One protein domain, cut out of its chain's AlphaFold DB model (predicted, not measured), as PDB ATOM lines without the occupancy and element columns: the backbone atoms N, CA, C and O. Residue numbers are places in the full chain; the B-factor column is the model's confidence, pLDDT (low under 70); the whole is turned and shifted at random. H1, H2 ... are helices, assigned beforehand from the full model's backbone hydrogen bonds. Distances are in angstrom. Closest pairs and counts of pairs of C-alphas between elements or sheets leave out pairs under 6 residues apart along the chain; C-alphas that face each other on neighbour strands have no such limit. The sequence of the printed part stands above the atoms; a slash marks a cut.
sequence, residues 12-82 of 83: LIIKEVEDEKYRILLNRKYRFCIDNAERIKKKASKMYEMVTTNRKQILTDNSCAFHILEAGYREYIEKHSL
ATOM      1  N   LEU A  12     -29.246  29.474 -13.966       95.94
ATOM      2  CA  LEU A  12     -28.589  30.181 -15.066       95.94
ATOM      3  C   LEU A  12     -29.173  31.592 -15.204       95.94
ATOM      4  O   LEU A  12     -30.352  31.750 -15.532       95.94
ATOM      5  N   ILE A  13     -28.346  32.619 -15.011       97.44
ATOM      6  CA  ILE A  13     -28.755  34.009 -15.201       97.44
ATOM      7  C   ILE A  13     -28.421  34.442 -16.635       97.44
ATOM      8  O   ILE A  13     -27.293  34.794 -16.955       97.44
ATOM      9  N   ILE A  14     -29.425  34.450 -17.520       97.75
ATOM     10  CA  ILE A  14     -29.240  34.685 -18.969       97.75
ATOM     11  C   ILE A  14     -28.504  36.007 -19.276       97.75
ATOM     12  O   ILE A  14     -27.762  36.080 -20.251       97.75
ATOM     13  N   LYS A  15     -28.688  37.056 -18.460       96.88
ATOM     14  CA  LYS A  15     -28.034  38.366 -18.666       96.88
ATOM     15  C   LYS A  15     -26.509  38.321 -18.478       96.88
ATOM     16  O   LYS A  15     -25.827  39.157 -19.057       96.88
ATOM     17  N   GLU A  16     -26.015  37.367 -17.689       97.88
ATOM     18  CA  GLU A  16     -24.597  37.186 -17.332       97.88
ATOM     19  C   GLU A  16     -23.865  36.263 -18.316       97.88
ATOM     20  O   GLU A  16     -22.662  36.063 -18.206       97.88
ATOM     21  N   VAL A  17     -24.574  35.714 -19.308       98.06
ATOM     22  CA  VAL A  17     -23.966  34.952 -20.401       98.06
ATOM     23  C   VAL A  17     -23.211  35.911 -21.327       98.06
ATOM     24  O   VAL A  17     -23.826  36.798 -21.925       98.06
ATOM     25  N   GLU A  18     -21.897  35.705 -21.458       97.94
ATOM     26  CA  GLU A  18     -21.001  36.541 -22.273       97.94
ATOM     27  C   GLU A  18     -21.320  36.465 -23.774       97.94
ATOM     28  O   GLU A  18     -21.342  37.485 -24.463       97.94
ATOM     29  N   ASP A  19     -21.620  35.266 -24.287       98.38
ATOM     30  CA  ASP A  19     -21.947  35.066 -25.700       98.38
ATOM     31  C   ASP A  19     -23.327  35.657 -26.038       98.38
ATOM     32  O   ASP A  19     -24.385  35.161 -25.628       98.38
ATOM     33  N   GLU A  20     -23.320  36.712 -26.852       98.31
ATOM     34  CA  GLU A  20     -24.525  37.411 -27.284       98.31
ATOM     35  C   GLU A  20     -25.487  36.518 -28.080       98.31
ATOM     36  O   GLU A  20     -26.701  36.544 -27.843       98.31
ATOM     37  N   LYS A  21     -24.974  35.705 -29.012       98.44
ATOM     38  CA  LYS A  21     -25.805  34.821 -29.840       98.44
ATOM     39  C   LYS A  21     -26.475  33.771 -28.966       98.44
ATOM     40  O   LYS A  21     -27.668  33.492 -29.137       98.44
ATOM     41  N   TYR A  22     -25.742  33.230 -27.998       98.44
ATOM     42  CA  TYR A  22     -26.277  32.270 -27.046       98.44
ATOM     43  C   TYR A  22     -27.329  32.909 -26.134       98.44
ATOM     44  O   TYR A  22     -28.410  32.348 -25.947       98.44
ATOM     45  N   ARG A  23     -27.096  34.137 -25.665       98.50
ATOM     46  CA  ARG A  23     -28.076  34.908 -24.892       98.50
ATOM     47  C   ARG A  23     -29.369  35.161 -25.672       98.50
ATOM     48  O   ARG A  23     -30.460  34.995 -25.119       98.50
ATOM     49  N   ILE A  24     -29.286  35.525 -26.952       98.50
ATOM     50  CA  ILE A  24     -30.465  35.695 -27.821       98.50
ATOM     51  C   ILE A  24     -31.230  34.372 -27.941       98.50
ATOM     52  O   ILE A  24     -32.456  34.346 -27.791       98.50
ATOM     53  N   LEU A  25     -30.518  33.265 -28.170       98.56
ATOM     54  CA  LEU A  25     -31.118  31.936 -28.255       98.56
ATOM     55  C   LEU A  25     -31.850  31.557 -26.960       98.56
ATOM     56  O   LEU A  25     -32.994  31.100 -27.016       98.56
ATOM     57  N   LEU A  26     -31.218  31.760 -25.802       98.56
ATOM     58  CA  LEU A  26     -31.802  31.459 -24.495       98.56
ATOM     59  C   LEU A  26     -33.055  32.293 -24.228       98.56
ATOM     60  O   LEU A  26     -34.068  31.735 -23.815       98.56
ATOM     61  N   ASN A  27     -33.037  33.593 -24.532       98.38
ATOM     62  CA  ASN A  27     -34.209  34.455 -24.363       98.38
ATOM     63  C   ASN A  27     -35.392  34.016 -25.238       98.38
ATOM     64  O   ASN A  27     -36.529  33.982 -24.765       98.38
ATOM     65  N   ARG A  28     -35.136  33.624 -26.494       98.50
ATOM     66  CA  ARG A  28     -36.177  33.089 -27.389       98.50
ATOM     67  C   ARG A  28     -36.773  31.789 -26.842       98.50
ATOM     68  O   ARG A  28     -37.993  31.654 -26.792       98.50
ATOM     69  N   LYS A  29     -35.926  30.854 -26.394       98.38
ATOM     70  CA  LYS A  29     -36.367  29.590 -25.776       98.38
ATOM     71  C   LYS A  29     -37.157  29.833 -24.492       98.38
ATOM     72  O   LYS A  29     -38.213  29.239 -24.307       98.38
ATOM     73  N   TYR A  30     -36.672  30.728 -23.635       98.25
ATOM     74  CA  TYR A  30     -37.334  31.091 -22.389       98.25
ATOM     75  C   TYR A  30     -38.728  31.664 -22.651       98.25
ATOM     76  O   TYR A  30     -39.699  31.161 -22.091       98.25
ATOM     77  N   ARG A  31     -38.846  32.636 -23.566       98.50
ATOM     78  CA  ARG A  31     -40.137  33.216 -23.960       98.50
ATOM     79  C   ARG A  31     -41.108  32.145 -24.449       98.50
ATOM     80  O   ARG A  31     -42.217  32.065 -23.938       98.50
ATOM     81  N   PHE A  32     -40.660  31.264 -25.346       98.56
ATOM     82  CA  PHE A  32     -41.479  30.150 -25.824       98.56
ATOM     83  C   PHE A  32     -41.987  29.269 -24.675       98.56
ATOM     84  O   PHE A  32     -43.165  28.914 -24.655       98.56
ATOM     85  N   CYS A  33     -41.122  28.918 -23.718       98.31
ATOM     86  CA  CYS A  33     -41.507  28.114 -22.560       98.31
ATOM     87  C   CYS A  33     -42.538  28.824 -21.677       98.31
ATOM     88  O   CYS A  33     -43.491  28.174 -21.254       98.31
ATOM     89  N   ILE A  34     -42.381  30.129 -21.428       98.25
ATOM     90  CA  ILE A  34     -43.352  30.930 -20.668       98.25
ATOM     91  C   ILE A  34     -44.703  30.963 -21.383       98.25
ATOM     92  O   ILE A  34     -45.713  30.589 -20.789       98.25
ATOM     93  N   ASP A  35     -44.715  31.295 -22.672       98.62
ATOM     94  CA  ASP A  35     -45.943  31.413 -23.466       98.62
ATOM     95  C   ASP A  35     -46.685  30.066 -23.602       98.62
ATOM     96  O   ASP A  35     -47.879  30.019 -23.889       98.62
ATOM     97  N   ASN A  36     -45.988  28.943 -23.386       98.56
ATOM     98  CA  ASN A  36     -46.519  27.587 -23.527       98.56
ATOM     99  C   ASN A  36     -46.530  26.785 -22.218       98.56
ATOM    100  O   ASN A  36     -46.727  25.564 -22.265       98.56
ATOM    101  N   ALA A  37     -46.329  27.432 -21.067       98.38
ATOM    102  CA  ALA A  37     -46.093  26.760 -19.790       98.38
ATOM    103  C   ALA A  37     -47.187  25.734 -19.453       98.38
ATOM    104  O   ALA A  37     -46.884  24.584 -19.138       98.38
ATOM    105  N   GLU A  38     -48.460  26.101 -19.616       98.44
ATOM    106  CA  GLU A  38     -49.593  25.212 -19.328       98.44
ATOM    107  C   GLU A  38     -49.637  23.987 -20.244       98.44
ATOM    108  O   GLU A  38     -49.870  22.858 -19.805       98.44
ATOM    109  N   ARG A  39     -49.328  24.170 -21.532       98.44
ATOM    110  CA  ARG A  39     -49.258  23.061 -22.490       98.44
ATOM    111  C   ARG A  39     -48.106  22.111 -22.161       98.44
ATOM    112  O   ARG A  39     -48.269  20.898 -22.299       98.44
ATOM    113  N   ILE A  40     -46.962  22.651 -21.740       98.38
ATOM    114  CA  ILE A  40     -45.792  21.870 -21.323       98.38
ATOM    115  C   ILE A  40     -46.131  21.058 -20.069       98.38
ATOM    116  O   ILE A  40     -45.958  19.840 -20.084       98.38
ATOM    117  N   LYS A  41     -46.704  21.696 -19.038       98.12
ATOM    118  CA  LYS A  41     -47.154  21.028 -17.806       98.12
ATOM    119  C   LYS A  41     -48.140  19.900 -18.108       98.12
ATOM    120  O   LYS A  41     -47.897  18.762 -17.724       98.12
ATOM    121  N   LYS A  42     -49.192  20.170 -18.892       98.31
ATOM    122  CA  LYS A  42     -50.204  19.163 -19.260       98.31
ATOM    123  C   LYS A  42     -49.599  17.951 -19.974       98.31
ATOM    124  O   LYS A  42     -50.004  16.818 -19.718       98.31
ATOM    125  N   LYS A  43     -48.632  18.170 -20.873       97.00
ATOM    126  CA  LYS A  43     -47.916  17.079 -21.551       97.00
ATOM    127  C   LYS A  43     -47.042  16.283 -20.582       97.00
ATOM    128  O   LYS A  43     -47.067  15.059 -20.652       97.00
ATOM    129  N   ALA A  44     -46.317  16.957 -19.689       96.81
ATOM    130  CA  ALA A  44     -45.476  16.306 -18.689       96.81
ATOM    131  C   ALA A  44     -46.304  15.425 -17.740       96.81
ATOM    132  O   ALA A  44     -45.981  14.251 -17.582       96.81
ATOM    133  N   SER A  45     -47.416  15.941 -17.204       96.62
ATOM    134  CA  SER A  45     -48.320  15.179 -16.331       96.62
ATOM    135  C   SER A  45     -48.907  13.956 -17.038       96.62
ATOM    136  O   SER A  45     -48.870  12.854 -16.501       96.62
ATOM    137  N   LYS A  46     -49.383  14.123 -18.279       95.31
ATOM    138  CA  LYS A  46     -49.937  13.015 -19.068       95.31
ATOM    139  C   LYS A  46     -48.886  11.953 -19.402       95.31
ATOM    140  O   LYS A  46     -49.185  10.767 -19.365       95.31
ATOM    141  N   MET A  47     -47.669  12.370 -19.754       95.12
ATOM    142  CA  MET A  47     -46.555  11.456 -20.016       95.12
ATOM    143  C   MET A  47     -46.192  10.670 -18.755       95.12
ATOM    144  O   MET A  47     -46.049   9.456 -18.832       95.12
ATOM    145  N   TYR A  48     -46.091  11.351 -17.614       96.00
ATOM    146  CA  TYR A  48     -45.819  10.720 -16.328       96.00
ATOM    147  C   TYR A  48     -46.846   9.634 -16.007       96.00
ATOM    148  O   TYR A  48     -46.461   8.485 -15.820       96.00
ATOM    149  N   GLU A  49     -48.141   9.970 -16.052       95.00
ATOM    150  CA  GLU A  49     -49.243   9.021 -15.845       95.00
ATOM    151  C   GLU A  49     -49.146   7.821 -16.798       95.00
ATOM    152  O   GLU A  49     -49.261   6.673 -16.377       95.00
ATOM    153  N   MET A  50     -48.910   8.064 -18.092       94.12
ATOM    154  CA  MET A  50     -48.847   6.995 -19.093       94.12
ATOM    155  C   MET A  50     -47.685   6.027 -18.872       94.12
ATOM    156  O   MET A  50     -47.855   4.833 -19.109       94.12
ATOM    157  N   VAL A  51     -46.526   6.535 -18.450       94.00
ATOM    158  CA  VAL A  51     -45.328   5.724 -18.201       94.00
ATOM    159  C   VAL A  51     -45.472   4.938 -16.899       94.00
ATOM    160  O   VAL A  51     -45.193   3.745 -16.879       94.00
ATOM    161  N   THR A  52     -45.958   5.561 -15.820       92.81
ATOM    162  CA  THR A  52     -46.090   4.889 -14.513       92.81
ATOM    163  C   THR A  52     -47.209   3.851 -14.476       92.81
ATOM    164  O   THR A  52     -47.108   2.876 -13.740       92.81
ATOM    165  N   THR A  53     -48.245   4.007 -15.305       92.81
ATOM    166  CA  THR A  53     -49.326   3.014 -15.464       92.81
ATOM    167  C   THR A  53     -49.061   1.994 -16.578       92.81
ATOM    168  O   THR A  53     -49.922   1.166 -16.868       92.81
ATOM    169  N   ASN A  54     -47.896   2.066 -17.236       84.31
ATOM    170  CA  ASN A  54     -47.528   1.289 -18.423       84.31
ATOM    171  C   ASN A  54     -48.614   1.257 -19.521       84.31
ATOM    172  O   ASN A  54     -48.830   0.256 -20.205       84.31
ATOM    173  N   ARG A  55     -49.327   2.372 -19.709       81.31
ATOM    174  CA  ARG A  55     -50.475   2.457 -20.626       81.31
ATOM    175  C   ARG A  55     -50.069   2.400 -22.103       81.31
ATOM    176  O   ARG A  55     -50.910   2.137 -22.960       81.31
ATOM    177  N   LYS A  56     -48.807   2.715 -22.419       85.19
ATOM    178  CA  LYS A  56     -48.241   2.683 -23.777       85.19
ATOM    179  C   LYS A  56     -46.775   2.256 -23.743       85.19
ATOM    180  O   LYS A  56     -45.922   3.083 -23.438       85.19
ATOM    181  N   GLN A  57     -46.499   1.028 -24.180       84.50
ATOM    182  CA  GLN A  57     -45.161   0.427 -24.147       84.50
ATOM    183  C   GLN A  57     -44.076   1.322 -24.770       84.50
ATOM    184  O   GLN A  57     -43.099   1.642 -24.112       84.50
ATOM    185  N   ILE A  58     -44.310   1.862 -25.974       91.00
ATOM    186  CA  ILE A  58     -43.352   2.752 -26.660       91.00
ATOM    187  C   ILE A  58     -42.987   3.983 -25.814       91.00
ATOM    188  O   ILE A  58     -41.851   4.446 -25.859       91.00
ATOM    189  N   LEU A  59     -43.940   4.555 -25.070       86.25
ATOM    190  CA  LEU A  59     -43.638   5.697 -24.206       86.25
ATOM    191  C   LEU A  59     -42.855   5.260 -22.973       86.25
ATOM    192  O   LEU A  59     -41.947   5.985 -22.575       86.25
ATOM    193  N   THR A  60     -43.189   4.107 -22.397       86.75
ATOM    194  CA  THR A  60     -42.454   3.513 -21.278       86.75
ATOM    195  C   THR A  60     -41.000   3.239 -21.662       86.75
ATOM    196  O   THR A  60     -40.103   3.689 -20.958       86.75
ATOM    197  N   ASP A  61     -40.768   2.611 -22.816       89.00
ATOM    198  CA  ASP A  61     -39.436   2.206 -23.285       89.00
ATOM    199  C   ASP A  61     -38.525   3.402 -23.588       89.00
ATOM    200  O   ASP A  61     -37.312   3.333 -23.406       89.00
ATOM    201  N   ASN A  62     -39.105   4.514 -24.053       91.44
ATOM    202  CA  ASN A  62     -38.353   5.715 -24.432       91.44
ATOM    203  C   ASN A  62     -38.289   6.778 -23.326       91.44
ATOM    204  O   ASN A  62     -37.728   7.857 -23.535       91.44
ATOM    205  N   SER A  63     -38.885   6.513 -22.164       93.50
ATOM    206  CA  SER A  63     -38.866   7.428 -21.026       93.50
ATOM    207  C   SER A  63     -37.925   6.928 -19.940       93.50
ATOM    208  O   SER A  63     -37.596   5.750 -19.853       93.50
ATOM    209  N   CYS A  64     -37.503   7.834 -19.059       93.94
ATOM    210  CA  CYS A  64     -36.809   7.422 -17.848       93.94
ATOM    211  C   CYS A  64     -37.723   6.547 -16.978       93.94
ATOM    212  O   CYS A  64     -38.922   6.816 -16.867       93.94
ATOM    213  N   ALA A  65     -37.140   5.571 -16.282       94.00
ATOM    214  CA  ALA A  65     -37.831   4.808 -15.250       94.00
ATOM    215  C   ALA A  65     -38.112   5.707 -14.031       94.00
ATOM    216  O   ALA A  65     -37.309   5.785 -13.101       94.00
ATOM    217  N   PHE A  66     -39.240   6.425 -14.049       95.44
ATOM    218  CA  PHE A  66     -39.548   7.446 -13.039       95.44
ATOM    219  C   PHE A  66     -39.541   6.898 -11.608       95.44
ATOM    220  O   PHE A  66     -38.961   7.528 -10.732       95.44
ATOM    221  N   HIS A  67     -40.065   5.688 -11.391       94.50
ATOM    222  CA  HIS A  67     -40.068   5.045 -10.072       94.50
ATOM    223  C   HIS A  67     -38.653   4.832  -9.499       94.50
ATOM    224  O   HIS A  67     -38.451   5.008  -8.298       94.50
ATOM    225  N   ILE A  68     -37.665   4.510 -10.348       96.75
ATOM    226  CA  ILE A  68     -36.257   4.362  -9.941       96.75
ATOM    227  C   ILE A  68     -35.670   5.727  -9.584       96.75
ATOM    228  O   ILE A  68     -35.048   5.878  -8.537       96.75
ATOM    229  N   LEU A  69     -35.896   6.737 -10.430       97.44
ATOM    230  CA  LEU A  69     -35.385   8.089 -10.188       97.44
ATOM    231  C   LEU A  69     -35.959   8.706  -8.907       97.44
ATOM    232  O   LEU A  69     -35.245   9.383  -8.177       97.44
ATOM    233  N   GLU A  70     -37.232   8.464  -8.614       97.44
ATOM    234  CA  GLU A  70     -37.881   8.945  -7.393       97.44
ATOM    235  C   GLU A  70     -37.402   8.210  -6.142       97.44
ATOM    236  O   GLU A  70     -37.298   8.826  -5.084       97.44
ATOM    237  N   ALA A  71     -37.085   6.916  -6.248       97.06
ATOM    238  CA  ALA A  71     -36.446   6.179  -5.162       97.06
ATOM    239  C   ALA A  71     -35.048   6.737  -4.862       97.06
ATOM    240  O   ALA A  71     -34.771   7.066  -3.713       97.06
ATOM    241  N   GLY A  72     -34.224   6.946  -5.894       96.25
ATOM    242  CA  GLY A  72     -32.900   7.555  -5.739       96.25
ATOM    243  C   GLY A  72     -32.959   8.995  -5.222       96.25
ATOM    244  O   GLY A  72     -32.141   9.389  -4.397       96.25
ATOM    245  N   TYR A  73     -33.963   9.774  -5.642       96.62
ATOM    246  CA  TYR A  73     -34.227  11.098  -5.075       96.62
ATOM    247  C   TYR A  73     -34.500  11.021  -3.567       96.62
ATOM    248  O   TYR A  73     -33.894  11.770  -2.809       96.62
ATOM    249  N   ARG A  74     -35.382  10.115  -3.116       96.12
ATOM    250  CA  ARG A  74     -35.690   9.955  -1.683       96.12
ATOM    251  C   ARG A  74     -34.459   9.543  -0.883       96.12
ATOM    252  O   ARG A  74     -34.172  10.180   0.120       96.12
ATOM    253  N   GLU A  75     -33.704   8.563  -1.372       96.19
ATOM    254  CA  GLU A  75     -32.462   8.114  -0.733       96.19
ATOM    255  C   GLU A  75     -31.446   9.259  -0.601       96.19
ATOM    256  O   GLU A  75     -30.834   9.444   0.453       96.19
ATOM    257  N   TYR A  76     -31.296  10.073  -1.651       94.88
ATOM    258  CA  TYR A  76     -30.436  11.250  -1.610       94.88
ATOM    259  C   TYR A  76     -30.891  12.231  -0.523       94.88
ATOM    260  O   TYR A  76     -30.074  12.636   0.303       94.88
ATOM    261  N   ILE A  77     -32.178  12.589  -0.499       94.12
ATOM    262  CA  ILE A  77     -32.731  13.517   0.495       94.12
ATOM    263  C   ILE A  77     -32.561  12.962   1.911       94.12
ATOM    264  O   ILE A  77     -32.112  13.695   2.784       94.12
ATOM    265  N   GLU A  78     -32.860  11.686   2.155       93.88
ATOM    266  CA  GLU A  78     -32.726  11.049   3.473       93.88
ATOM    267  C   GLU A  78     -31.280  11.102   3.981       93.88
ATOM    268  O   GLU A  78     -31.031  11.475   5.126       93.88
ATOM    269  N   LYS A  79     -30.312  10.817   3.106       92.94
ATOM    270  CA  LYS A  79     -28.887  10.856   3.447       92.94
ATOM    271  C   LYS A  79     -28.371  12.268   3.743       92.94
ATOM    272  O   LYS A  79     -27.429  12.413   4.518       92.94
ATOM    273  N   HIS A  80     -28.963  13.295   3.132       85.75
ATOM    274  CA  HIS A  80     -28.523  14.689   3.266       85.75
ATOM    275  C   HIS A  80     -29.392  15.529   4.217       85.75
ATOM    276  O   HIS A  80     -28.969  16.616   4.591       85.75
ATOM    277  N   SER A  81     -30.555  15.029   4.652       71.00
ATOM    278  CA  SER A  81     -31.438  15.675   5.646       71.00
ATOM    279  C   SER A  81     -31.106  15.300   7.095       71.00
ATOM    280  O   SER A  81     -31.692  15.856   8.018       71.00
ATOM    281  N   LEU A  82     -30.201  14.339   7.310       55.88
ATOM    282  CA  LEU A  82     -29.691  13.938   8.630       55.88
ATOM    283  C   LEU A  82     -28.442  14.734   9.070       55.88
ATOM    284  O   LEU A  82     -27.776  14.322  10.019       55.88
TER     285      LEU A  82
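AT A GLANCE: This is residues 12 to 82 of the 83 residues of an uncharacterized protein of Extibacter muris (UniProt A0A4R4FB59). Three long helices, H1, H2 and H4, follow one another as an open, angular frame with two corners and an empty middle, H1 turning into H2 at Asn 36 and H4 leaving from the far end of H2. Residues 12 to 19 make a hook at the beginning of H1, the short H3 packs on the last turns of H2 near the second corner, and residues 68 to 82, nearly the whole of H4 with the last residue, stick out as an arm. The printed part has 71 residues, with four named helices in the order H1, H2, H3, H4 and no named strand, and its class is all helix. It is extended, with a radius of gyration of the C-alphas of 17.4 A, and flat in outline, spanning 42 by 38 by 20 A along its three main axes.

HOW THE PARTS SIT: The printed part begins with residues 12 to 19, which hold no named helix, and then enters H1, residues 20 to 35. A tight link of one residue, Asn 36, joins H1 to H2, residues 37 to 52. H1 and H2 are close but not clearly touching, with one pair of C-alphas within 8 A, those of Cys 33 and Ile 40, 7.7 A apart. Their lines are about perpendicular, at 75 degrees, and their centres are 22.4 A apart. H1 touches no helix. A tight link of four residues leads from H2 to H3, residues 57 to 61. H2 touches H3 with residues 47 to 52 alone, and the closest C-alphas of the two are those of Val 51 and Thr 60, 4.8 A apart. Another tight link of four residues leads from H3 to H4, residues 66 to 81. H3 and H4 are apart, though they follow each other in the chain. H2 and H4 touch, H2 with residues 48 to 52 alone and H4 with residues 66 to 67 alone. The closest C-alphas of H2 and H4 are those of Thr 52 and Phe 66, 7.2 A apart. The lines of H2 and H4 are about perpendicular, at 78 degrees. H1 is apart from both H3 and H4. In H1, H2, H3 and H4, every pair of backbone O of residue i and N of residue i+4 is within hydrogen-bond range.

IN THESE COORDINATES: H1 runs from Glu 20, whose C-alpha is at (-24.525, 37.411, -27.284), to Asp 35, and is 22.6 A long from first to last C-alpha. H2 runs from Ala 37, with its C-alpha at (-46.093, 26.760, -19.790), to Thr 52 and measures 22.5 A. Along H2 the y value falls, to 4.889 at C-alpha 52. H3, from Gln 57 to Asp 61, has five residues and measures 6.1 A. H4 runs from Phe 66 to Ser 81, whose C-alpha is at (-31.438, 15.675, 5.646), and measures 22.0 A. H1, H2 and H4 have 16 residues each.

THE WHOLE: The two C-alphas farthest apart are those of Glu 18 and Arg 55, at 45.1 A, while those of the first and last printed residues, Leu 12 and Leu 82, are 28.7 A apart. Two stretches stand free: residues 31 to 46, of which 31 to 35 belong to H1 and 37 to 46 to H2, and residues 68 to 82, of which 68 to 81 belong to H4. The printed part has no cut, and none of the three links between helices is long. It covers residues 12 to 82 of a full chain of 83 residues. The mean pLDDT of the printed part of this predicted model is 94.4, and one printed residue, Leu 82, is under 70. H3 has a mean pLDDT of 88, against 98 for H1.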